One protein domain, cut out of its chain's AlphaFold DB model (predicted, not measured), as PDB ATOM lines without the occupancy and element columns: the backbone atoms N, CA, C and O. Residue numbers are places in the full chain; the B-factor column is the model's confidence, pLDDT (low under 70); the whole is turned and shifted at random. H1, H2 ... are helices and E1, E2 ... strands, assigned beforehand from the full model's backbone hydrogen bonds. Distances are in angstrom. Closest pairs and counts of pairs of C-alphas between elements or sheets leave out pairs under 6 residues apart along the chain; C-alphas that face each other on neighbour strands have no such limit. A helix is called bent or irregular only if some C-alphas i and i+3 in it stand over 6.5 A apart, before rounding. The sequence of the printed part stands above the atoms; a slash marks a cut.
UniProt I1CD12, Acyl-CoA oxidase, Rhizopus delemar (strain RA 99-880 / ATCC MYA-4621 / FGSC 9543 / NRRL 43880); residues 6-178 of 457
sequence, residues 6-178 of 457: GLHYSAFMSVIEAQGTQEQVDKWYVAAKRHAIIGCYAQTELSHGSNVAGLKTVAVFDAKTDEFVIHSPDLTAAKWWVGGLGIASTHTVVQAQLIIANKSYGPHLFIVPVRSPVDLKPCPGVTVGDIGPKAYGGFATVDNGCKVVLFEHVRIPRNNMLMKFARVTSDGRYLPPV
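This is residues 6 to 178 of the 457 residues of the protein "Acyl-CoA oxidase" of Rhizopus delemar (strain RA 99-880 / ATCC MYA-4621 / FGSC 9543 / NRRL 43880) (UniProt I1CD12). Little of this domain is regular: long loops run round a strongly twisted sheet built on the bent hairpin E4 and E5, and helix H1 packs on it with H2 beyond. Of 173 printed residues, 65 are in named elements, H1, H2, then E1 to E6: mixed class, mixed branched sheet. It is compact, radius of gyration of the C-alphas 15.3 A, spans 49 by 35 by 31 A.

H1, residues 6 to 19, starts at C-alpha (-10.987, 22.980, -29.228). H2 is 22 to 33, E1 39 to 42, E2 58 to 62, E3 67 to 71, E4 91 to 100, 23.8 A long, E5 103 to 113, 25.2 A, and E6 154 to 157, ending at C-alpha (-10.847, 47.567, -39.804).

E4 is antiparallel to E5, N 94 to O 110 2.8 A, and parallel to E1, N 42 to O 93 2.8 A, and E2, N 59 to O 97 2.8 A. E3 is antiparallel to E2, N 60 to O 69 2.9 A, and E6, N 68 to O 156 2.8 A. H1 is on the sheet, height 8.5 A, and touches H2, C-alphas of Glu 17 and Val 25 closest at 5.9 A. O i to N i+4 pairs are within hydrogen-bond range in 7 of 10 for H1, 6 of 8 for H2.

The printed part has no cut. The link E5 to E6 is long, 40 residues; pLDDT is under 70 at residues 143 to 149 and 178.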
ATOM      1  N   GLY A   6     -12.226  23.091 -30.001       85.62
ATOM      2  CA  GLY A   6     -10.987  22.980 -29.228       85.62
ATOM      3  C   GLY A   6     -10.133  24.247 -29.332       85.62
ATOM      4  O   GLY A   6      -9.824  24.861 -28.310       85.62
ATOM      5  N   LEU A   7      -9.848  24.688 -30.565       88.38
ATOM      6  CA  LEU A   7      -9.073  25.909 -30.812       88.38
ATOM      7  C   LEU A   7      -9.813  27.188 -30.426       88.38
ATOM      8  O   LEU A   7      -9.155  28.194 -30.170       88.38
ATOM      9  N   HIS A   8     -11.143  27.162 -30.341       91.94
ATOM     10  CA  HIS A   8     -11.907  28.314 -29.877       91.94
ATOM     11  C   HIS A   8     -11.540  28.670 -28.434       91.94
ATOM     12  O   HIS A   8     -11.174  29.810 -28.156       91.94
ATOM     13  N   TYR A   9     -11.554  27.681 -27.539       89.62
ATOM     14  CA  TYR A   9     -11.222  27.904 -26.134       89.62
ATOM     15  C   TYR A   9      -9.719  28.029 -25.901       89.62
ATOM     16  O   TYR A   9      -9.292  28.942 -25.204       89.62
ATOM     17  N   SER A  10      -8.919  27.119 -26.467       84.50
ATOM     18  CA  SER A  10      -7.499  27.022 -26.113       84.50
ATOM     19  C   SER A  10      -6.627  28.072 -26.792       84.50
ATOM     20  O   SER A  10      -5.592  28.437 -26.248       84.50
ATOM     21  N   ALA A  11      -7.004  28.528 -27.991       87.12
ATOM     22  CA  ALA A  11      -6.196  29.450 -28.779       87.12
ATOM     23  C   ALA A  11      -6.926  30.771 -29.030       87.12
ATOM     24  O   ALA A  11      -6.455  31.802 -28.577       87.12
ATOM     25  N   PHE A  12      -8.082  30.772 -29.697       91.44
ATOM     26  CA  PHE A  12      -8.768  32.007 -30.094       91.44
ATOM     27  C   PHE A  12      -9.084  32.911 -28.893       91.44
ATOM     28  O   PHE A  12      -8.640  34.057 -28.862       91.44
ATOM     29  N   MET A  13      -9.781  32.393 -27.876       91.94
ATOM     30  CA  MET A  13     -10.106  33.158 -26.665       91.94
ATOM     31  C   MET A  13      -8.851  33.557 -25.881       91.94
ATOM     32  O   MET A  13      -8.682  34.734 -25.566       91.94
ATOM     33  N   SER A  14      -7.948  32.608 -25.615       87.50
ATOM     34  CA  SER A  14      -6.728  32.862 -24.837       87.50
ATOM     35  C   SER A  14      -5.783  33.864 -25.505       87.50
ATOM     36  O   SER A  14      -5.161  34.674 -24.826       87.50
ATOM     37  N   VAL A  15      -5.678  33.852 -26.835       87.19
ATOM     38  CA  VAL A  15      -4.847  34.801 -27.590       87.19
ATOM     39  C   VAL A  15      -5.450  36.204 -27.563       87.19
ATOM     40  O   VAL A  15      -4.702  37.167 -27.406       87.19
ATOM     41  N   ILE A  16      -6.775  36.336 -27.671       90.38
ATOM     42  CA  ILE A  16      -7.454  37.636 -27.555       90.38
ATOM     43  C   ILE A  16      -7.248  38.221 -26.155       90.38
ATOM     44  O   ILE A  16      -6.892  39.387 -26.035       90.38
ATOM     45  N   GLU A  17      -7.404  37.415 -25.109       87.25
ATOM     46  CA  GLU A  17      -7.168  37.829 -23.720       87.25
ATOM     47  C   GLU A  17      -5.701  38.228 -23.478       87.25
ATOM     48  O   GLU A  17      -5.399  39.259 -22.868       87.25
ATOM     49  N   ALA A  18      -4.761  37.451 -24.020       81.19
ATOM     50  CA  ALA A  18      -3.339  37.697 -23.829       81.19
ATOM     51  C   ALA A  18      -2.812  38.897 -24.633       81.19
ATOM     52  O   ALA A  18      -1.963  39.623 -24.115       81.19
ATOM     53  N   GLN A  19      -3.278  39.101 -25.874       84.31
ATOM     54  CA  GLN A  19      -2.683  40.039 -26.844       84.31
ATOM     55  C   GLN A  19      -3.612  41.177 -27.300       84.31
ATOM     56  O   GLN A  19      -3.157  42.097 -27.985       84.31
ATOM     57  N   GLY A  20      -4.891  41.146 -26.930       87.88
ATOM     58  CA  GLY A  20      -5.847  42.219 -27.199       87.88
ATOM     59  C   GLY A  20      -5.740  43.373 -26.200       87.88
ATOM     60  O   GLY A  20      -5.343  43.196 -25.048       87.88
ATOM     61  N   THR A  21      -6.093  44.578 -26.644       90.44
ATOM     62  CA  THR A  21      -6.387  45.697 -25.734       90.44
ATOM     63  C   THR A  21      -7.678  45.418 -24.959       90.44
ATOM     64  O   THR A  21      -8.476  44.582 -25.380       90.44
ATOM     65  N   GLN A  22      -7.930  46.137 -23.860       91.38
ATOM     66  CA  GLN A  22      -9.160  45.945 -23.078       91.38
ATOM     67  C   GLN A  22     -10.423  46.078 -23.946       91.38
ATOM     68  O   GLN A  22     -11.279  45.205 -23.924       91.38
ATOM     69  N   GLU A  23     -10.479  47.088 -24.818       93.12
ATOM     70  CA  GLU A  23     -11.586  47.277 -25.766       93.12
ATOM     71  C   GLU A  23     -11.759  46.090 -26.733       93.12
ATOM     72  O   GLU A  23     -12.878  45.704 -27.076       93.12
ATOM     73  N   GLN A  24     -10.654  45.487 -27.184       94.12
ATOM     74  CA  GLN A  24     -10.691  44.311 -28.057       94.12
ATOM     75  C   GLN A  24     -11.162  43.067 -27.311       94.12
ATOM     76  O   GLN A  24     -11.910  42.271 -27.879       94.12
ATOM     77  N   VAL A  25     -10.751  42.905 -26.053       93.19
ATOM     78  CA  VAL A  25     -11.232  41.834 -25.177       93.19
ATOM     79  C   VAL A  25     -12.736  41.996 -24.957       93.19
ATOM     80  O   VAL A  25     -13.494  41.074 -25.256       93.19
ATOM     81  N   ASP A  26     -13.198  43.181 -24.567       94.50
ATOM     82  CA  ASP A  26     -14.616  43.444 -24.305       94.50
ATOM     83  C   ASP A  26     -15.488  43.211 -25.549       94.50
ATOM     84  O   ASP A  26     -16.591  42.672 -25.454       94.50
ATOM     85  N   LYS A  27     -14.977  43.538 -26.741       94.12
ATOM     86  CA  LYS A  27     -15.668  43.287 -28.011       94.12
ATOM     87  C   LYS A  27     -15.683  41.804 -28.392       94.12
ATOM     88  O   LYS A  27     -16.743  41.236 -28.661       94.12
ATOM     89  N   TRP A  28     -14.508  41.182 -28.486       95.06
ATOM     90  CA  TRP A  28     -14.355  39.873 -29.125       95.06
ATOM     91  C   TRP A  28     -14.433  38.715 -28.136       95.06
ATOM     92  O   TRP A  28     -15.097  37.720 -28.421       95.06
ATOM     93  N   TYR A  29     -13.805  38.835 -26.966       92.94
ATOM     94  CA  TYR A  29     -13.805  37.771 -25.964       92.94
ATOM     95  C   TYR A  29     -15.204  37.560 -25.381       92.94
ATOM     96  O   TYR A  29     -15.648  36.423 -25.251       92.94
ATOM     97  N   VAL A  30     -15.945  38.636 -25.091       92.50
ATOM     98  CA  VAL A  30     -17.328  38.531 -24.586       92.50
ATOM     99  C   VAL A  30     -18.238  37.862 -25.617       92.50
ATOM    100  O   VAL A  30     -19.024  36.979 -25.268       92.50
ATOM    101  N   ALA A  31     -18.106  38.226 -26.898       93.56
ATOM    102  CA  ALA A  31     -18.848  37.592 -27.983       93.56
ATOM    103  C   ALA A  31     -18.477  36.108 -28.158       93.56
ATOM    104  O   ALA A  31     -19.367  35.283 -28.368       93.56
ATOM    105  N   ALA A  32     -17.191  35.771 -28.035       94.56
ATOM    106  CA  ALA A  32     -16.689  34.402 -28.089       94.56
ATOM    107  C   ALA A  32     -17.217  33.559 -26.920       94.56
ATOM    108  O   ALA A  32     -17.752  32.477 -27.126       94.56
ATOM    109  N   LYS A  33     -17.172  34.100 -25.697       94.12
ATOM    110  CA  LYS A  33     -17.612  33.423 -24.469       94.12
ATOM    111  C   LYS A  33     -19.090  33.023 -24.491       94.12
ATOM    112  O   LYS A  33     -19.443  32.005 -23.908       94.12
ATOM    113  N   ARG A  34     -19.946  33.814 -25.151       93.88
ATOM    114  CA  ARG A  34     -21.377  33.505 -25.354       93.88
ATOM    115  C   ARG A  34     -21.672  32.747 -26.656       93.88
ATOM    116  O   ARG A  34     -22.832  32.663 -27.043       93.88
ATOM    117  N   HIS A  35     -20.635  32.303 -27.373       92.75
ATOM    118  CA  HIS A  35     -20.712  31.607 -28.665       92.75
ATOM    119  C   HIS A  35     -21.427  32.378 -29.781       92.75
ATOM    120  O   HIS A  35     -21.843  31.785 -30.770       92.75
ATOM    121  N   ALA A  36     -21.523  33.707 -29.669       92.56
ATOM    122  CA  ALA A  36     -22.016  34.548 -30.763       92.56
ATOM    123  C   ALA A  36     -21.022  34.588 -31.935       92.56
ATOM    124  O   ALA A  36     -21.404  34.844 -33.073       92.56
ATOM    125  N   ILE A  37     -19.744  34.331 -31.645       94.00
ATOM    126  CA  ILE A  37     -18.716  34.040 -32.637       94.00
ATOM    127  C   ILE A  37     -17.986  32.764 -32.233       94.00
ATOM    128  O   ILE A  37     -17.646  32.566 -31.067       94.00
ATOM    129  N   ILE A  38     -17.709  31.918 -33.217       93.88
ATOM    130  CA  ILE A  38     -16.828  30.758 -33.074       93.88
ATOM    131  C   ILE A  38     -15.535  31.076 -33.809       93.88
ATOM    132  O   ILE A  38     -15.576  31.621 -34.917       93.88
ATOM    133  N   GLY A  39     -14.407  30.770 -33.176       92.44
ATOM    134  CA  GLY A  39     -13.096  31.228 -33.611       92.44
ATOM    135  C   GLY A  39     -12.045  30.130 -33.646       92.44
ATOM    136  O   GLY A  39     -12.097  29.201 -32.846       92.44
ATOM    137  N   CYS A  40     -11.062  30.277 -34.529       91.44
ATOM    138  CA  CYS A  40      -9.880  29.418 -34.608       91.44
ATOM    139  C   CYS A  40      -8.584  30.240 -34.728       91.44
ATOM    140  O   CYS A  40      -8.611  31.474 -34.748       91.44
ATOM    141  N   TYR A  41      -7.437  29.557 -34.792       91.50
ATOM    142  CA  TYR A  41      -6.111  30.178 -34.844       91.50
ATOM    143  C   TYR A  41      -5.353  29.784 -36.120       91.50
ATOM    144  O   TYR A  41      -4.825  28.678 -36.236       91.50
ATOM    145  N   ALA A  42      -5.314  30.696 -37.090       92.44
ATOM    146  CA  ALA A  42      -4.759  30.493 -38.422       92.44
ATOM    147  C   ALA A  42      -3.339  31.067 -38.542       92.44
ATOM    148  O   ALA A  42      -3.119  32.166 -39.059       92.44
ATOM    149  N   GLN A  43      -2.366  30.286 -38.077       91.31
ATOM    150  CA  GLN A  43      -0.941  30.608 -38.178       91.31
ATOM    151  C   GLN A  43      -0.278  29.870 -39.343       91.31
ATOM    152  O   GLN A  43       0.189  30.514 -40.283       91.31
ATOM    153  N   THR A  44      -0.268  28.537 -39.286       91.69
ATOM    154  CA  THR A  44       0.436  27.664 -40.231       91.69
ATOM    155  C   THR A  44      -0.059  27.836 -41.662       91.69
ATOM    156  O   THR A  44      -1.260  27.918 -41.919       91.69
ATOM    157  N   GLU A  45       0.887  27.862 -42.593       93.50
ATOM    158  CA  GLU A  45       0.666  27.874 -44.035       93.50
ATOM    159  C   GLU A  45       1.151  26.570 -44.660       93.50
ATOM    160  O   GLU A  45       1.952  25.848 -44.064       93.50
ATOM    161  N   LEU A  46       0.722  26.300 -45.893       91.56
ATOM    162  CA  LEU A  46       1.170  25.134 -46.655       91.56
ATOM    163  C   LEU A  46       2.707  25.051 -46.748       91.56
ATOM    164  O   LEU A  46       3.268  23.962 -46.671       91.56
ATOM    165  N   SER A  47       3.389  26.195 -46.882       91.56
ATOM    166  CA  SER A  47       4.860  26.264 -46.940       91.56
ATOM    167  C   SER A  47       5.556  26.490 -45.596       91.56
ATOM    168  O   SER A  47       6.753  26.224 -45.486       91.56
ATOM    169  N   HIS A  48       4.848  26.979 -44.574       92.38
ATOM    170  CA  HIS A  48       5.469  27.468 -43.342       92.38
ATOM    171  C   HIS A  48       4.701  27.019 -42.095       92.38
ATOM    172  O   HIS A  48       3.629  27.530 -41.775       92.38
ATOM    173  N   GLY A  49       5.299  26.084 -41.353       89.12
ATOM    174  CA  GLY A  49       4.868  25.684 -40.010       89.12
ATOM    175  C   GLY A  49       5.840  26.175 -38.941       89.12
ATOM    176  O   GLY A  49       5.582  27.166 -38.264       89.12
ATOM    177  N   SER A  50       6.988  25.502 -38.815       86.44
ATOM    178  CA  SER A  50       7.999  25.815 -37.795       86.44
ATOM    179  C   SER A  50       8.636  27.202 -37.967       86.44
ATOM    180  O   SER A  50       8.941  27.861 -36.975       86.44
ATOM    181  N   ASN A  51       8.832  27.665 -39.209       88.19
ATOM    182  CA  ASN A  51       9.391  28.989 -39.502       88.19
ATOM    183  C   ASN A  51       8.286  30.049 -39.656       88.19
ATOM    184  O   ASN A  51       7.963  30.473 -40.764       88.19
ATOM    185  N   VAL A  52       7.727  30.492 -38.530       86.06
ATOM    186  CA  VAL A  52       6.660  31.515 -38.485       86.06
ATOM    187  C   VAL A  52       7.125  32.872 -39.033       86.06
ATOM    188  O   VAL A  52       6.331  33.630 -39.582       86.06
ATOM    189  N   ALA A  53       8.419  33.188 -38.946       87.62
ATOM    190  CA  ALA A  53       8.952  34.425 -39.519       87.62
ATOM    191  C   ALA A  53       8.849  34.459 -41.056       87.62
ATOM    192  O   ALA A  53       8.796  35.543 -41.631       87.62
ATOM    193  N   GLY A  54       8.795  33.289 -41.704       91.12
ATOM    194  CA  GLY A  54       8.700  33.137 -43.158       91.12
ATOM    195  C   GLY A  54       7.278  33.106 -43.721       91.12
ATOM    196  O   GLY A  54       7.130  32.891 -44.919       91.12
ATOM    197  N   LEU A  55       6.240  33.305 -42.893       93.75
ATOM    198  CA  LEU A  55       4.851  33.331 -43.368       93.75
ATOM    199  C   LEU A  55       4.685  34.311 -44.534       93.75
ATOM    200  O   LEU A  55       5.243  35.409 -44.510       93.75
ATOM    201  N   LYS A  56       3.899  33.915 -45.530       95.00
ATOM    202  CA  LYS A  56       3.684  34.655 -46.774       95.00
ATOM    203  C   LYS A  56       2.372  35.431 -46.806       95.00
ATOM    204  O   LYS A  56       2.254  36.345 -47.615       95.00
ATOM    205  N   THR A  57       1.389  35.089 -45.970       95.69
ATOM    206  CA  THR A  57       0.161  35.894 -45.852       95.69
ATOM    207  C   THR A  57       0.538  37.306 -45.417       95.69
ATOM    208  O   THR A  57       1.269  37.466 -44.438       95.69
ATOM    209  N   VAL A  58       0.034  38.322 -46.111       96.69
ATOM    210  CA  VAL A  58       0.330  39.732 -45.833       96.69
ATOM    211  C   VAL A  58      -0.890  40.461 -45.284       96.69
ATOM    212  O   VAL A  58      -2.026  40.127 -45.617       96.69
ATOM    213  N   ALA A  59      -0.638  41.467 -44.454       97.25
ATOM    214  CA  ALA A  59      -1.612  42.426 -43.956       97.25
ATOM    215  C   ALA A  59      -1.098  43.838 -44.261       97.25
ATOM    216  O   ALA A  59      -0.236  44.361 -43.552       97.25
ATOM    217  N   VAL A  60      -1.588  44.434 -45.350       97.19
ATOM    218  CA  VAL A  60      -1.140  45.752 -45.825       97.19
ATOM    219  C   VAL A  60      -2.033  46.838 -45.241       97.19
ATOM    220  O   VAL A  60      -3.248  46.783 -45.410       97.19
ATOM    221  N   PHE A  61      -1.448  47.821 -44.555       96.94
ATOM    222  CA  PHE A  61      -2.203  48.948 -44.008       96.94
ATOM    223  C   PHE A  61      -2.591  49.958 -45.097       96.94
ATOM    224  O   PHE A  61      -1.723  50.462 -45.816       96.94
ATOM    225  N   ASP A  62      -3.879  50.286 -45.182       94.94
ATOM    226  CA  ASP A  62      -4.448  51.295 -46.075       94.94
ATOM    227  C   ASP A  62      -4.902  52.522 -45.269       94.94
ATOM    228  O   ASP A  62      -6.002  52.576 -44.713       94.94
ATOM    229  N   ALA A  63      -4.045  53.545 -45.234       91.12
ATOM    230  CA  ALA A  63      -4.290  54.781 -44.489       91.12
ATOM    231  C   ALA A  63      -5.498  55.590 -45.001       91.12
ATOM    232  O   ALA A  63      -6.012  56.432 -44.270       91.12
ATOM    233  N   LYS A  64      -5.963  55.370 -46.242       92.75
ATOM    234  CA  LYS A  64      -7.118  56.109 -46.788       92.75
ATOM    235  C   LYS A  64      -8.439  55.625 -46.200       92.75
ATOM    236  O   LYS A  64      -9.382  56.406 -46.113       92.75
ATOM    237  N   THR A  65      -8.510  54.345 -45.854       94.12
ATOM    238  CA  THR A  65      -9.729  53.677 -45.381       94.12
ATOM    239  C   THR A  65      -9.665  53.303 -43.897       94.12
ATOM    240  O   THR A  65     -10.686  52.929 -43.334       94.12
ATOM    241  N   ASP A  66      -8.507  53.469 -43.245       94.81
ATOM    242  CA  ASP A  66      -8.213  52.988 -41.882       94.81
ATOM    243  C   ASP A  66      -8.432  51.467 -41.738       94.81
ATOM    244  O   ASP A  66      -8.969  50.966 -40.745       94.81
ATOM    245  N   GLU A  67      -8.001  50.716 -42.755       96.75
ATOM    246  CA  GLU A  67      -8.186  49.266 -42.870       96.75
ATOM    247  C   GLU A  67      -6.865  48.523 -43.104       96.75
ATOM    248  O   GLU A  67      -5.874  49.077 -43.581       96.75
ATOM    249  N   PHE A  68      -6.863  47.225 -42.806       97.50
ATOM    250  CA  PHE A  68      -5.863  46.281 -43.292       97.50
ATOM    251  C   PHE A  68      -6.438  45.446 -44.431       97.50
ATOM    252  O   PHE A  68      -7.553  44.931 -44.342       97.50
ATOM    253  N   VAL A  69      -5.636  45.258 -45.473       97.19
ATOM    254  CA  VAL A  69      -5.925  44.353 -46.585       97.19
ATOM    255  C   VAL A  69      -5.158  43.054 -46.359       97.19
ATOM    256  O   VAL A  69      -3.929  43.025 -46.460       97.19
ATOM    257  N   ILE A  70      -5.881  41.985 -46.029       96.94
ATOM    258  CA  ILE A  70      -5.337  40.642 -45.834       96.94
ATOM    259  C   ILE A  70      -5.303  39.920 -47.175       96.94
ATOM    260  O   ILE A  70      -6.329  39.793 -47.850       96.94
ATOM    261  N   HIS A  71      -4.130  39.425 -47.562       96.19
ATOM    262  CA  HIS A  71      -3.965  38.730 -48.831       96.19
ATOM    263  C   HIS A  71      -2.996  37.548 -48.738       96.19
ATOM    264  O   HIS A  71      -1.947  37.621 -48.096       96.19
ATOM    265  N   SER A  72      -3.351  36.457 -49.412       94.88
ATOM    266  CA  SER A  72      -2.489  35.300 -49.639       94.88
ATOM    267  C   SER A  72      -1.930  35.369 -51.071       94.88
ATOM    268  O   SER A  72      -2.693  35.138 -52.008       94.88
ATOM    269  N   PRO A  73      -0.632  35.678 -51.262       92.56
ATOM    270  CA  PRO A  73      -0.069  35.975 -52.587       92.56
ATOM    271  C   PRO A  73       0.007  34.767 -53.531       92.56
ATOM    272  O   PRO A  73       0.003  34.928 -54.747       92.56
ATOM    273  N   ASP A  74       0.114  33.556 -52.986       91.12
ATOM    274  CA  ASP A  74       0.195  32.318 -53.754       91.12
ATOM    275  C   ASP A  74      -0.446  31.155 -52.971       91.12
ATOM    276  O   ASP A  74      -0.768  31.277 -51.786       91.12
ATOM    277  N   LEU A  75      -0.613  29.997 -53.620       90.19
ATOM    278  CA  LEU A  75      -1.189  28.804 -52.984       90.19
ATOM    279  C   LEU A  75      -0.373  28.318 -51.773       90.19
ATOM    280  O   LEU A  75      -0.926  27.750 -50.835       90.19
ATOM    281  N   THR A  76       0.938  28.549 -51.764       92.38
ATOM    282  CA  THR A  76       1.812  28.142 -50.659       92.38
ATOM    283  C   THR A  76       1.634  29.006 -49.406       92.38
ATOM    284  O   THR A  76       2.022  28.567 -48.321       92.38
ATOM    285  N   ALA A  77       1.024  30.188 -49.548       93.06
ATOM    286  CA  ALA A  77       0.608  31.077 -48.465       93.06
ATOM    287  C   ALA A  77      -0.773  30.725 -47.886       93.06
ATOM    288  O   ALA A  77      -1.225  31.365 -46.937       93.06
ATOM    289  N   ALA A  78      -1.469  29.737 -48.456       92.00
ATOM    290  CA  ALA A  78      -2.753  29.299 -47.934       92.00
ATOM    291  C   ALA A  78      -2.586  28.763 -46.509       92.00
ATOM    292  O   ALA A  78      -1.700  27.941 -46.245       92.00
ATOM    293  N   LYS A  79      -3.456  29.206 -45.594       93.12
ATOM    294  CA  LYS A  79      -3.475  28.665 -44.229       93.12
ATOM    295  C   LYS A  79      -3.835  27.182 -44.266       93.12
ATOM    296  O   LYS A  79      -4.685  26.777 -45.055       93.12
ATOM    297  N   TRP A  80      -3.169  26.377 -43.442       90.62
ATOM    298  CA  TRP A  80      -3.277  24.917 -43.453       90.62
ATOM    299  C   TRP A  80      -3.227  24.345 -42.026       90.62
ATOM    300  O   TRP A  80      -2.571  24.919 -41.161       90.62
ATOM    301  N   TRP A  81      -3.908  23.216 -41.782       90.38
ATOM    302  CA  TRP A  81      -4.041  22.520 -40.480       90.38
ATOM    303  C   TRP A  81      -4.922  23.187 -39.405       90.38
ATOM    304  O   TRP A  81      -4.986  22.698 -38.273       90.38
ATOM    305  N   VAL A  82      -5.654  24.254 -39.726       89.25
ATOM    306  CA  VAL A  82      -6.364  25.062 -38.723       89.25
ATOM    307  C   VAL A  82      -7.624  24.350 -38.208       89.25
ATOM    308  O   VAL A  82      -8.652  24.305 -38.879       89.25
ATOM    309  N   GLY A  83      -7.567  23.799 -36.992       87.50
ATOM    310  CA  GLY A  83      -8.708  23.145 -36.330       87.50
ATOM    311  C   GLY A  83      -9.936  24.054 -36.211       87.50
ATOM    312  O   GLY A  83      -9.817  25.191 -35.765       87.50
ATOM    313  N   GLY A  84     -11.116  23.576 -36.601       85.31
ATOM    314  CA  GLY A  84     -12.348  24.364 -36.529       85.31
ATOM    315  C   GLY A  84     -12.579  25.290 -37.721       85.31
ATOM    316  O   GLY A  84     -13.671  25.836 -37.843       85.31
ATOM    317  N   LEU A  85     -11.589  25.519 -38.594       86.31
ATOM    318  CA  LEU A  85     -11.730  26.441 -39.731       86.31
ATOM    319  C   LEU A  85     -12.470  25.810 -40.913       86.31
ATOM    320  O   LEU A  85     -13.031  26.528 -41.742       86.31
ATOM    321  N   GLY A  86     -12.470  24.476 -41.001       83.94
ATOM    322  CA  GLY A  86     -13.046  23.761 -42.135       83.94
ATOM    323  C   GLY A  86     -14.530  24.071 -42.289       83.94
ATOM    324  O   GLY A  86     -14.975  24.433 -43.379       83.94
ATOM    325  N   ILE A  87     -15.280  23.994 -41.188       83.50
ATOM    326  CA  ILE A  87     -16.738  24.130 -41.184       83.50
ATOM    327  C   ILE A  87     -17.213  25.079 -40.076       83.50
ATOM    328  O   ILE A  87     -18.046  25.941 -40.349       83.50
ATOM    329  N   ALA A  88     -16.704  24.951 -38.848       87.19
ATOM    330  CA  ALA A  88     -17.362  25.532 -37.671       87.19
ATOM    331  C   ALA A  88     -17.081  27.027 -37.412       87.19
ATOM    332  O   ALA A  88     -17.935  27.735 -36.879       87.19
ATOM    333  N   SER A  89     -15.882  27.519 -37.730       91.81
ATOM    334  CA  SER A  89     -15.433  28.846 -37.288       91.81
ATOM    335  C   SER A  89     -15.985  29.973 -38.153       91.81
ATOM    336  O   SER A  89     -15.862  29.968 -39.374       91.81
ATOM    337  N   THR A  90     -16.543  30.982 -37.487       93.94
ATOM    338  CA  THR A  90     -17.035  32.232 -38.093       93.94
ATOM    339  C   THR A  90     -15.938  33.283 -38.232       93.94
ATOM    340  O   THR A  90     -15.932  34.071 -39.173       93.94
ATOM    341  N   HIS A  91     -14.991  33.283 -37.298       94.81
ATOM    342  CA  HIS A  91     -13.874  34.211 -37.226       94.81
ATOM    343  C   HIS A  91     -12.577  33.423 -37.066       94.81
ATOM    344  O   HIS A  91     -12.575  32.270 -36.642       94.81
ATOM    345  N   THR A  92     -11.450  34.043 -37.372       93.81
ATOM    346  CA  THR A  92     -10.146  33.458 -37.080       93.81
ATOM    347  C   THR A  92      -9.168  34.547 -36.688       93.81
ATOM    348  O   THR A  92      -9.217  35.656 -37.212       93.81
ATOM    349  N   VAL A  93      -8.255  34.225 -35.777       94.31
ATOM    350  CA  VAL A  93      -7.041  35.022 -35.603       94.31
ATOM    351  C   VAL A  93      -6.060  34.568 -36.678       94.31
ATOM    352  O   VAL A  93      -5.615  33.423 -36.660       94.31
ATOM    353  N   VAL A  94      -5.770  35.427 -37.650       94.38
ATOM    354  CA  VAL A  94      -4.781  35.200 -38.709       94.38
ATOM    355  C   VAL A  94      -3.449  35.775 -38.269       94.38
ATOM    356  O   VAL A  94      -3.382  36.941 -37.885       94.38
ATOM    357  N   GLN A  95      -2.381  34.988 -38.386       93.44
ATOM    358  CA  GLN A  95      -1.028  35.528 -38.318       93.44
ATOM    359  C   GLN A  95      -0.518  35.865 -39.723       93.44
ATOM    360  O   GLN A  95      -0.441  34.982 -40.580       93.44
ATOM    361  N   ALA A  96      -0.181  37.131 -39.963       94.94
ATOM    362  CA  ALA A  96       0.230  37.647 -41.270       94.94
ATOM    363  C   ALA A  96       1.364  38.674 -41.142       94.94
ATOM    364  O   ALA A  96       1.510  39.317 -40.103       94.94
ATOM    365  N   GLN A  97       2.162  38.841 -42.196       95.31
ATOM    366  CA  GLN A  97       3.217  39.851 -42.278       95.31
ATOM    367  C   GLN A  97       2.593  41.246 -42.312       95.31
ATOM    368  O   GLN A  97       1.915  41.599 -43.277       95.31
ATOM    369  N   LEU A  98       2.830  42.041 -41.270       95.50
ATOM    370  CA  LEU A  98       2.384  43.428 -41.217       95.50
ATOM    371  C   LEU A  98       3.223  44.272 -42.178       95.50
ATOM    372  O   LEU A  98       4.438  44.372 -42.009       95.50
ATOM    373  N   ILE A  99       2.571  44.903 -43.151       95.88
ATOM    374  CA  ILE A  99       3.211  45.789 -44.124       95.88
ATOM    375  C   ILE A  99       2.617  47.188 -43.991       95.88
ATOM    376  O   ILE A  99       1.414  47.386 -44.151       95.88
ATOM    377  N   ILE A 100       3.476  48.172 -43.734       94.38
ATOM    378  CA  ILE A 100       3.101  49.586 -43.664       94.38
ATOM    379  C   ILE A 100       4.057  50.359 -44.565       94.38
ATOM    380  O   ILE A 100       5.271  50.216 -44.430       94.38
ATOM    381  N   ALA A 101       3.522  51.144 -45.505       90.38
ATOM    382  CA  ALA A 101       4.313  51.905 -46.479       90.38
ATOM    383  C   ALA A 101       5.416  51.056 -47.161       90.38
ATOM    384  O   ALA A 101       6.577  51.454 -47.221       90.38
ATOM    385  N   ASN A 102       5.055  49.854 -47.636       89.88
ATOM    386  CA  ASN A 102       5.950  48.860 -48.258       89.88
ATOM    387  C   ASN A 102       7.087  48.319 -47.373       89.88
ATOM    388  O   ASN A 102       7.959  47.602 -47.862       89.88
ATOM    389  N   LYS A 103       7.075  48.596 -46.067       93.69
ATOM    390  CA  LYS A 103       8.009  48.012 -45.106       93.69
ATOM    391  C   LYS A 103       7.329  46.902 -44.314       93.69
ATOM    392  O   LYS A 103       6.264  47.117 -43.740       93.69
ATOM    393  N   SER A 104       7.964  45.730 -44.264       92.56
ATOM    394  CA  SER A 104       7.526  44.625 -43.408       92.56
ATOM    395  C   SER A 104       7.995  44.831 -41.968       92.56
ATOM    396  O   SER A 104       9.156  45.168 -41.723       92.56
ATOM    397  N   TYR A 105       7.087  44.602 -41.026       90.75
ATOM    398  CA  TYR A 105       7.320  44.634 -39.581       90.75
ATOM    399  C   TYR A 105       7.216  43.240 -38.948       90.75
ATOM    400  O   TYR A 105       7.229  43.109 -37.726       90.75
ATOM    401  N   GLY A 106       7.139  42.187 -39.767       90.81
ATOM    402  CA  GLY A 106       7.058  40.808 -39.301       90.81
ATOM    403  C   GLY A 106       5.632  40.330 -38.992       90.81
ATOM    404  O   GLY A 106       4.655  41.071 -39.169       90.81
ATOM    405  N   PRO A 107       5.495  39.077 -38.526       91.50
ATOM    406  CA  PRO A 107       4.205  38.434 -38.328       91.50
ATOM    407  C   PRO A 107       3.441  39.012 -37.128       91.50
ATOM    408  O   PRO A 107       3.913  38.965 -35.993       91.50
ATOM    409  N   HIS A 108       2.225  39.488 -37.380       92.06
ATOM    410  CA  HIS A 108       1.290  40.040 -36.399       92.06
ATOM    411  C   HIS A 108      -0.067  39.338 -36.474       92.06
ATOM    412  O   HIS A 108      -0.355  38.630 -37.439       92.06
ATOM    413  N   LEU A 109      -0.889  39.517 -35.438       93.31
ATOM    414  CA  LEU A 109      -2.181  38.850 -35.291       93.31
ATOM    415  C   LEU A 109      -3.344  39.778 -35.644       93.31
ATOM    416  O   LEU A 109      -3.439  40.894 -35.131       93.31
ATOM    417  N   PHE A 110      -4.261  39.274 -36.463       95.44
ATOM    418  CA  PHE A 110      -5.422  40.001 -36.967       95.44
ATOM    419  C   PHE A 110      -6.681  39.152 -36.822       95.44
ATOM    420  O   PHE A 110      -6.691  37.988 -37.211       95.44
ATOM    421  N   ILE A 111      -7.762  39.717 -36.295       96.31
ATOM    422  CA  ILE A 111      -9.068  39.053 -36.272       96.31
ATOM    423  C   ILE A 111      -9.741  39.250 -37.631       96.31
ATOM    424  O   ILE A 111     -10.053  40.374 -38.025       96.31
ATOM    425  N   VAL A 112      -9.999  38.153 -38.337       95.44
ATOM    426  CA  VAL A 112     -10.619  38.165 -39.665       95.44
ATOM    427  C   VAL A 112     -11.939  37.390 -39.626       95.44
ATOM    428  O   VAL A 112     -11.944  36.232 -39.194       95.44
ATOM    429  N   PRO A 113     -13.065  37.990 -40.053       93.81
ATOM    430  CA  PRO A 113     -14.303  37.251 -40.264       93.81
ATOM    431  C   PRO A 113     -14.156  36.358 -41.501       93.81
ATOM    432  O   PRO A 113     -13.853  36.837 -42.591       93.81
ATOM    433  N   VAL A 114     -14.373  35.054 -41.337       92.75
ATOM    434  CA  VAL A 114     -14.264  34.065 -42.426       92.75
ATOM    435  C   VAL A 114     -15.623  33.587 -42.914       92.75
ATOM    436  O   VAL A 114     -15.758  33.234 -44.083       92.75
ATOM    437  N   ARG A 115     -16.635  33.598 -42.041       92.62
ATOM    438  CA  ARG A 115     -18.020  33.267 -42.375       92.62
ATOM    439  C   ARG A 115     -18.969  34.237 -41.691       92.62
ATOM    440  O   ARG A 115     -18.690  34.728 -40.597       92.62
ATOM    441  N   SER A 116     -20.122  34.452 -42.305       91.06
ATOM    442  CA  SER A 116     -21.224  35.165 -41.664       91.06
ATOM    443  C   SER A 116     -21.733  34.369 -40.446       91.06
ATOM    444  O   SER A 116     -21.957  33.163 -40.562       91.06
ATOM    445  N   PRO A 117     -21.940  34.998 -39.271       87.62
ATOM    446  CA  PRO A 117     -22.422  34.305 -38.071       87.62
ATOM    447  C   PRO A 117     -23.871  33.808 -38.171       87.62
ATOM    448  O   PRO A 117     -24.311  33.062 -37.303       87.62
ATOM    449  N   VAL A 118     -24.622  34.255 -39.184       88.56
ATOM    450  CA  VAL A 118     -26.059  33.972 -39.329       88.56
ATOM    451  C   VAL A 118     -26.298  32.785 -40.258       88.56
ATOM    452  O   VAL A 118     -26.991  31.844 -39.889       88.56
ATOM    453  N   ASP A 119     -25.720  32.816 -41.459       89.75
ATOM    454  CA  ASP A 119     -25.931  31.801 -42.501       89.75
ATOM    455  C   ASP A 119     -24.701  30.911 -42.754       89.75
ATOM    456  O   ASP A 119     -24.756  30.018 -43.600       89.75
ATOM    457  N   LEU A 120     -23.595  31.141 -42.030       89.06
ATOM    458  CA  LEU A 120     -22.332  30.391 -42.100       89.06
ATOM    459  C   LEU A 120     -21.682  30.344 -43.493       89.06
ATOM    460  O   LEU A 120     -20.729  29.583 -43.726       89.06
ATOM    461  N   LYS A 121     -22.139  31.191 -44.422       91.19
ATOM    462  CA  LYS A 121     -21.532  31.313 -45.745       91.19
ATOM    463  C   LYS A 121     -20.173  32.006 -45.640       91.19
ATOM    464  O   LYS A 121     -20.034  32.929 -44.832       91.19
ATOM    465  N   PRO A 122     -19.173  31.583 -46.437       91.19
ATOM    466  CA  PRO A 122     -17.889  32.268 -46.503       91.19
ATOM    467  C   PRO A 122     -18.052  33.748 -46.852       91.19
ATOM    468  O   PRO A 122     -18.861  34.102 -47.713       91.19
ATOM    469  N   CYS A 123     -17.284  34.608 -46.186       91.75
ATOM    470  CA  CYS A 123     -17.229  36.029 -46.515       91.75
ATOM    471  C   CYS A 123     -16.627  36.243 -47.923       91.75
ATOM    472  O   CYS A 123     -15.838  35.415 -48.387       91.75
ATOM    473  N   PRO A 124     -16.943  37.359 -48.608       92.44
ATOM    474  CA  PRO A 124     -16.321  37.694 -49.890       92.44
ATOM    475  C   PRO A 124     -14.787  37.698 -49.807       92.44
ATOM    476  O   PRO A 124     -14.218  38.216 -48.849       92.44
ATOM    477  N   GLY A 125     -14.123  37.108 -50.804       90.06
ATOM    478  CA  GLY A 125     -12.659  36.988 -50.843       90.06
ATOM    479  C   GLY A 125     -12.072  35.937 -49.891       90.06
ATOM    480  O   GLY A 125     -10.853  35.844 -49.777       90.06
ATOM    481  N   VAL A 126     -12.904  35.137 -49.211       92.00
ATOM    482  CA  VAL A 126     -12.464  34.039 -48.338       92.00
ATOM    483  C   VAL A 126     -12.829  32.697 -48.968       92.00
ATOM    484  O   VAL A 126     -14.001  32.361 -49.126       92.00
ATOM    485  N   THR A 127     -11.817  31.889 -49.274       90.25
ATOM    486  CA  THR A 127     -12.008  30.460 -49.584       90.25
ATOM    487  C   THR A 127     -11.821  29.646 -48.302       90.25
ATOM    488  O   THR A 127     -10.960  29.979 -47.507       90.25
ATOM    489  N   VAL A 128     -12.631  28.619 -48.038       89.12
ATOM    490  CA  VAL A 128     -12.523  27.763 -46.833       89.12
ATOM    491  C   VAL A 128     -13.000  26.343 -47.145       89.12
ATOM    492  O   VAL A 128     -13.954  26.160 -47.902       89.12
ATOM    493  N   GLY A 129     -12.384  25.333 -46.526       85.12
ATOM    494  CA  GLY A 129     -12.805  23.932 -46.627       85.12
ATOM    495  C   GLY A 129     -11.992  22.984 -45.740       85.12
ATOM    496  O   GLY A 129     -11.011  23.389 -45.124       85.12
ATOM    497  N   ASP A 130     -12.381  21.713 -45.671       86.44
ATOM    498  CA  ASP A 130     -11.687  20.677 -44.881       86.44
ATOM    499  C   ASP A 130     -10.436  20.127 -45.607       86.44
ATOM    500  O   ASP A 130     -10.446  20.039 -46.836       86.44
ATOM    501  N   ILE A 131      -9.352  19.788 -44.880       87.06
ATOM    502  CA  ILE A 131      -8.135  19.190 -45.496       87.06
ATOM    503  C   ILE A 131      -8.349  17.740 -45.966       87.06
ATOM    504  O   ILE A 131      -7.546  17.231 -46.746       87.06
ATOM    505  N   GLY A 132      -9.369  17.052 -45.448       87.38
ATOM    506  CA  GLY A 132      -9.607  15.634 -45.658       87.38
ATOM    507  C   GLY A 132      -9.182  14.726 -44.489       87.38
ATOM    508  O   GLY A 132      -8.936  15.173 -43.359       87.38
ATOM    509  N   PRO A 133      -9.135  13.403 -44.740       88.62
ATOM    510  CA  PRO A 133      -8.823  12.406 -43.725       88.62
ATOM    511  C   PRO A 133      -7.369  12.508 -43.251       88.62
ATOM    512  O   PRO A 133      -6.466  12.899 -43.988       88.62
ATOM    513  N   LYS A 134      -7.145  12.122 -41.995       88.38
ATOM    514  CA  LYS A 134      -5.863  12.249 -41.291       88.38
ATOM    515  C   LYS A 134      -5.312  10.872 -40.923       88.38
ATOM    516  O   LYS A 134      -6.043   9.880 -40.901       88.38
ATOM    517  N   ALA A 135      -4.013  10.812 -40.630       87.19
ATOM    518  CA  ALA A 135      -3.327   9.565 -40.298       87.19
ATOM    519  C   ALA A 135      -4.010   8.822 -39.136       87.19
ATOM    520  O   ALA A 135      -4.458   9.439 -38.168       87.19
ATOM    521  N   TYR A 136      -4.089   7.492 -39.246       86.56
ATOM    522  CA  TYR A 136      -4.685   6.591 -38.246       86.56
ATOM    523  C   TYR A 136      -6.159   6.874 -37.895       86.56
ATOM    524  O   TYR A 136      -6.648   6.386 -36.880       86.56
ATOM    525  N   GLY A 137      -6.871   7.688 -38.687       82.31
ATOM    526  CA  GLY A 137      -8.202   8.185 -38.318       82.31
ATOM    527  C   GLY A 137      -8.182   9.178 -37.147       82.31
ATOM    528  O   GLY A 137      -9.231   9.511 -36.597       82.31
ATOM    529  N   GLY A 138      -7.000   9.666 -36.754       83.19
ATOM    530  CA  GLY A 138      -6.842  10.642 -35.685       83.19
ATOM    531  C   GLY A 138      -7.551  11.950 -36.016       83.19
ATOM    532  O   GLY A 138      -7.579  12.385 -37.167       83.19
ATOM    533  N   PHE A 139      -8.130  12.593 -35.000       82.31
ATOM    534  CA  PHE A 139      -8.844  13.865 -35.152       82.31
ATOM    535  C   PHE A 139      -9.997  13.820 -36.177       82.31
ATOM    536  O   PHE A 139     -10.359  14.856 -36.724       82.31
ATOM    537  N   ALA A 140     -10.601  12.659 -36.462       80.25
ATOM    538  CA  ALA A 140     -11.689  12.559 -37.446       80.25
ATOM    539  C   ALA A 140     -12.881  13.491 -37.142       80.25
ATOM    540  O   ALA A 140     -13.508  14.000 -38.063       80.25
ATOM    541  N   THR A 141     -13.151  13.761 -35.861       79.19
ATOM    542  CA  THR A 141     -14.198  14.689 -35.396       79.19
ATOM    543  C   THR A 141     -13.791  16.162 -35.443       79.19
ATOM    544  O   THR A 141     -14.630  17.031 -35.215       79.19
ATOM    545  N   VAL A 142     -12.512  16.455 -35.683       70.25
ATOM    546  CA  VAL A 142     -12.008  17.817 -35.835       70.25
ATOM    547  C   VAL A 142     -11.887  18.110 -37.321       70.25
ATOM    548  O   VAL A 142     -11.115  17.485 -38.056       70.25
ATOM    549  N   ASP A 143     -12.640  19.114 -37.743       63.75
ATOM    550  CA  ASP A 143     -12.538  19.776 -39.035       63.75
ATOM    551  C   ASP A 143     -11.268  20.635 -39.047       63.75
ATOM    552  O   ASP A 143     -11.304  21.867 -39.014       63.75
ATOM    553  N   ASN A 144     -10.104  19.974 -39.016       57.12
ATOM    554  CA  ASN A 144      -8.840  20.616 -39.351       57.12
ATOM    555  C   ASN A 144      -8.992  21.189 -40.762       57.12
ATOM    556  O   ASN A 144      -8.832  20.506 -41.767       57.12
ATOM    557  N   GLY A 145      -9.355  22.462 -40.825       44.00
ATOM    558  CA  GLY A 145      -9.575  23.180 -42.053       44.00
ATOM    559  C   GLY A 145      -8.243  23.448 -42.716       44.00
ATOM    560  O   GLY A 145      -7.379  24.118 -42.149       44.00
ATOM    561  N   CYS A 146      -8.069  22.886 -43.905       39.88
ATOM    562  CA  CYS A 146      -7.942  23.646 -45.134       39.88
ATOM    563  C   CYS A 146      -7.744  22.785 -46.380       39.88
ATOM    564  O   CYS A 146      -6.630  22.478 -46.787       39.88
ATOM    565  N   LYS A 147      -8.815  22.668 -47.154       35.41
ATOM    566  CA  LYS A 147      -8.729  23.233 -48.495       35.41
ATOM    567  C   LYS A 147      -8.692  24.762 -48.328       35.41
ATOM    568  O   LYS A 147      -9.719  25.379 -48.086       35.41
ATOM    569  N   VAL A 148      -7.483  25.320 -48.388       52.66
ATOM    570  CA  VAL A 148      -7.154  26.684 -48.827       52.66
ATOM    571  C   VAL A 148      -7.975  27.840 -48.205       52.66
ATOM    572  O   VAL A 148      -8.965  28.257 -48.795       52.66
ATOM    573  N   VAL A 149      -7.509  28.451 -47.099       60.28
ATOM    574  CA  VAL A 149      -7.853  29.853 -46.798       60.28
ATOM    575  C   VAL A 149      -6.887  30.733 -47.537       60.28
ATOM    576  O   VAL A 149      -5.812  31.079 -47.044       60.28
ATOM    577  N   LEU A 150      -7.286  31.019 -48.769       78.88
ATOM    578  CA  LEU A 150      -6.791  32.162 -49.503       78.88
ATOM    579  C   LEU A 150      -7.653  33.343 -49.110       78.88
ATOM    580  O   LEU A 150      -8.882  33.301 -49.222       78.88
ATOM    581  N   PHE A 151      -6.971  34.378 -48.651       89.31
ATOM    582  CA  PHE A 151      -7.548  35.699 -48.557       89.31
ATOM    583  C   PHE A 151      -7.269  36.420 -49.875       89.31
ATOM    584  O   PHE A 151      -6.113  36.631 -50.255       89.31
ATOM    585  N   GLU A 152      -8.320  36.799 -50.583       93.12
ATOM    586  CA  GLU A 152      -8.246  37.629 -51.777       93.12
ATOM    587  C   GLU A 152      -8.613  39.064 -51.400       93.12
ATOM    588  O   GLU A 152      -9.781  39.443 -51.398       93.12
ATOM    589  N   HIS A 153      -7.595  39.847 -51.021       94.69
ATOM    590  CA  HIS A 153      -7.719  41.264 -50.658       94.69
ATOM    591  C   HIS A 153      -8.848  41.562 -49.651       94.69
ATOM    592  O   HIS A 153      -9.595  42.532 -49.794       94.69
ATOM    593  N   VAL A 154      -8.963  40.732 -48.612       95.69
ATOM    594  CA  VAL A 154     -10.007  40.854 -47.588       95.69
ATOM    595  C   VAL A 154      -9.720  42.062 -46.705       95.69
ATOM    596  O   VAL A 154      -8.672  42.139 -46.066       95.69
ATOM    597  N   ARG A 155     -10.661  43.003 -46.658       96.31
ATOM    598  CA  ARG A 155     -10.548  44.233 -45.870       96.31
ATOM    599  C   ARG A 155     -11.080  44.031 -44.459       96.31
ATOM    600  O   ARG A 155     -12.182  43.518 -44.269       96.31
ATOM    601  N   ILE A 156     -10.288  44.436 -43.473       96.44
ATOM    602  CA  ILE A 156     -10.675  44.457 -42.063       96.44
ATOM    603  C   ILE A 156     -10.360  45.829 -41.458       96.44
ATOM    604  O   ILE A 156      -9.338  46.420 -41.807       96.44
ATOM    605  N   PRO A 157     -11.163  46.329 -40.509       96.69
ATOM    606  CA  PRO A 157     -10.847  47.567 -39.804       96.69
ATOM    607  C   PRO A 157      -9.492  47.500 -39.091       96.69
ATOM    608  O   PRO A 157      -9.104  46.445 -38.579       96.69
ATOM    609  N   ARG A 158      -8.791  48.635 -38.962       95.19
ATOM    610  CA  ARG A 158      -7.501  48.697 -38.253       95.19
ATOM    611  C   ARG A 158      -7.570  48.117 -36.836       95.19
ATOM    612  O   ARG A 158      -6.654  47.420 -36.405       95.19
ATOM    613  N   ASN A 159      -8.674  48.341 -36.120       94.38
ATOM    614  CA  ASN A 159      -8.871  47.842 -34.753       94.38
ATOM    615  C   ASN A 159      -9.039  46.311 -34.642       94.38
ATOM    616  O   ASN A 159      -9.154  45.803 -33.524       94.38
ATOM    617  N   ASN A 160      -9.025  45.568 -35.752       95.69
ATOM    618  CA  ASN A 160      -8.988  44.107 -35.744       95.69
ATOM    619  C   ASN A 160      -7.571  43.531 -35.555       95.69
ATOM    620  O   ASN A 160      -7.443  42.345 -35.251       95.69
ATOM    621  N   MET A 161      -6.510  44.328 -35.712       95.56
ATOM    622  CA  MET A 161      -5.150  43.925 -35.328       95.56
ATOM    623  C   MET A 161      -5.034  43.895 -33.802       95.56
ATOM    624  O   MET A 161      -5.376  44.881 -33.163       95.56
ATOM    625  N   LEU A 162      -4.525  42.819 -33.197       92.38
ATOM    626  CA  LEU A 162      -4.350  42.745 -31.739       92.38
ATOM    627  C   LEU A 162      -3.220  43.683 -31.282       92.38
ATOM    628  O   LEU A 162      -2.059  43.484 -31.640       92.38
ATOM    629  N   MET A 163      -3.574  44.721 -30.514       90.69
ATOM    630  CA  MET A 163      -2.722  45.904 -30.304       90.69
ATOM    631  C   MET A 163      -2.230  46.112 -28.858       90.69
ATOM    632  O   MET A 163      -1.835  47.221 -28.480       90.69
ATOM    633  N   LYS A 164      -2.231  45.075 -28.007       85.88
ATOM    634  CA  LYS A 164      -1.748  45.216 -26.618       85.88
ATOM    635  C   LYS A 164      -0.273  45.606 -26.558       85.88
ATOM    636  O   LYS A 164       0.085  46.515 -25.812       85.88
ATOM    637  N   PHE A 165       0.555  44.939 -27.365       82.25
ATOM    638  CA  PHE A 165       2.008  45.107 -27.355       82.25
ATOM    639  C   PHE A 165       2.518  45.970 -28.514       82.25
ATOM    640  O   PHE A 165       3.290  46.885 -28.269       82.25
ATOM    641  N   ALA A 166       2.078  45.724 -29.749       86.62
ATOM    642  CA  ALA A 166       2.455  46.514 -30.924       86.62
ATOM    643  C   ALA A 166       1.235  47.276 -31.449       86.62
ATOM    644  O   ALA A 166       0.151  46.701 -31.521       86.62
ATOM    645  N   ARG A 167       1.381  48.554 -31.816       90.69
ATOM    646  CA  ARG A 167       0.248  49.384 -32.263       90.69
ATOM    647  C   ARG A 167       0.500  49.998 -33.628       90.69
ATOM    648  O   ARG A 167       1.633  50.327 -33.968       90.69
ATOM    649  N   VAL A 168      -0.581  50.204 -34.370       92.50
ATOM    650  CA  VAL A 168      -0.583  50.986 -35.608       92.50
ATOM    651  C   VAL A 168      -1.553  52.142 -35.421       92.50
ATOM    652  O   VAL A 168      -2.733  51.935 -35.114       92.50
ATOM    653  N   THR A 169      -1.041  53.361 -35.535       91.81
ATOM    654  CA  THR A 169      -1.844  54.584 -35.470       91.81
ATOM    655  C   THR A 169      -2.598  54.797 -36.785       91.81
ATOM    656  O   THR A 169      -2.248  54.212 -37.810       91.81
ATOM    657  N   SER A 170      -3.639  55.631 -36.774       89.81
ATOM    658  CA  SER A 170      -4.432  55.934 -37.978       89.81
ATOM    659  C   SER A 170      -3.623  56.649 -39.066       89.81
ATOM    660  O   SER A 170      -3.904  56.488 -40.247       89.81
ATOM    661  N   ASP A 171      -2.571  57.383 -38.691       87.81
ATOM    662  CA  ASP A 171      -1.616  57.989 -39.624       87.81
ATOM    663  C   ASP A 171      -0.549  57.003 -40.142       87.81
ATOM    664  O   ASP A 171       0.364  57.402 -40.863       87.81
ATOM    665  N   GLY A 172      -0.648  55.713 -39.798       86.06
ATOM    666  CA  GLY A 172       0.240  54.670 -40.311       86.06
ATOM    667  C   GLY A 172       1.615  54.626 -39.651       86.06
ATOM    668  O   GLY A 172       2.576  54.169 -40.269       86.06
ATOM    669  N   ARG A 173       1.748  55.073 -38.397       91.06
ATOM    670  CA  ARG A 173       2.981  54.887 -37.619       91.06
ATOM    671  C   ARG A 173       2.910  53.587 -36.828       91.06
ATOM    672  O   ARG A 173       1.932  53.305 -36.138       91.06
ATOM    673  N   TYR A 174       3.985  52.810 -36.911       92.06
ATOM    674  CA  TYR A 174       4.171  51.603 -36.113       92.06
ATOM    675  C   TYR A 174       4.812  51.951 -34.769       92.06
ATOM    676  O   TYR A 174       5.910  52.509 -34.727       92.06
ATOM    677  N   LEU A 175       4.137  51.598 -33.679       88.81
ATOM    678  CA  LEU A 175       4.650  51.706 -32.320       88.81
ATOM    679  C   LEU A 175       5.080  50.306 -31.854       88.81
ATOM    680  O   LEU A 175       4.213  49.439 -31.681       88.81
ATOM    681  N   PRO A 176       6.391  50.062 -31.684       83.50
ATOM    682  CA  PRO A 176       6.902  48.753 -31.304       83.50
ATOM    683  C   PRO A 176       6.550  48.403 -29.849       83.50
ATOM    684  O   PRO A 176       6.319  49.298 -29.031       83.50
ATOM    685  N   PRO A 177       6.551  47.105 -29.503       77.94
ATOM    686  CA  PRO A 177       6.390  46.665 -28.126       77.94
ATOM    687  C   PRO A 177       7.588  47.049 -27.254       77.94
ATOM    688  O   PRO A 177       8.708  47.180 -27.740       77.94
ATOM    689  N   VAL A 178       7.365  47.142 -25.937       69.56
ATOM    690  CA  VAL A 178       8.434  47.369 -24.938       69.56
ATOM    691  C   VAL A 178       9.508  46.277 -25.020       69.56
ATOM    692  O   VAL A 178      10.684  46.528 -24.776       69.56
TER     693      VAL A 178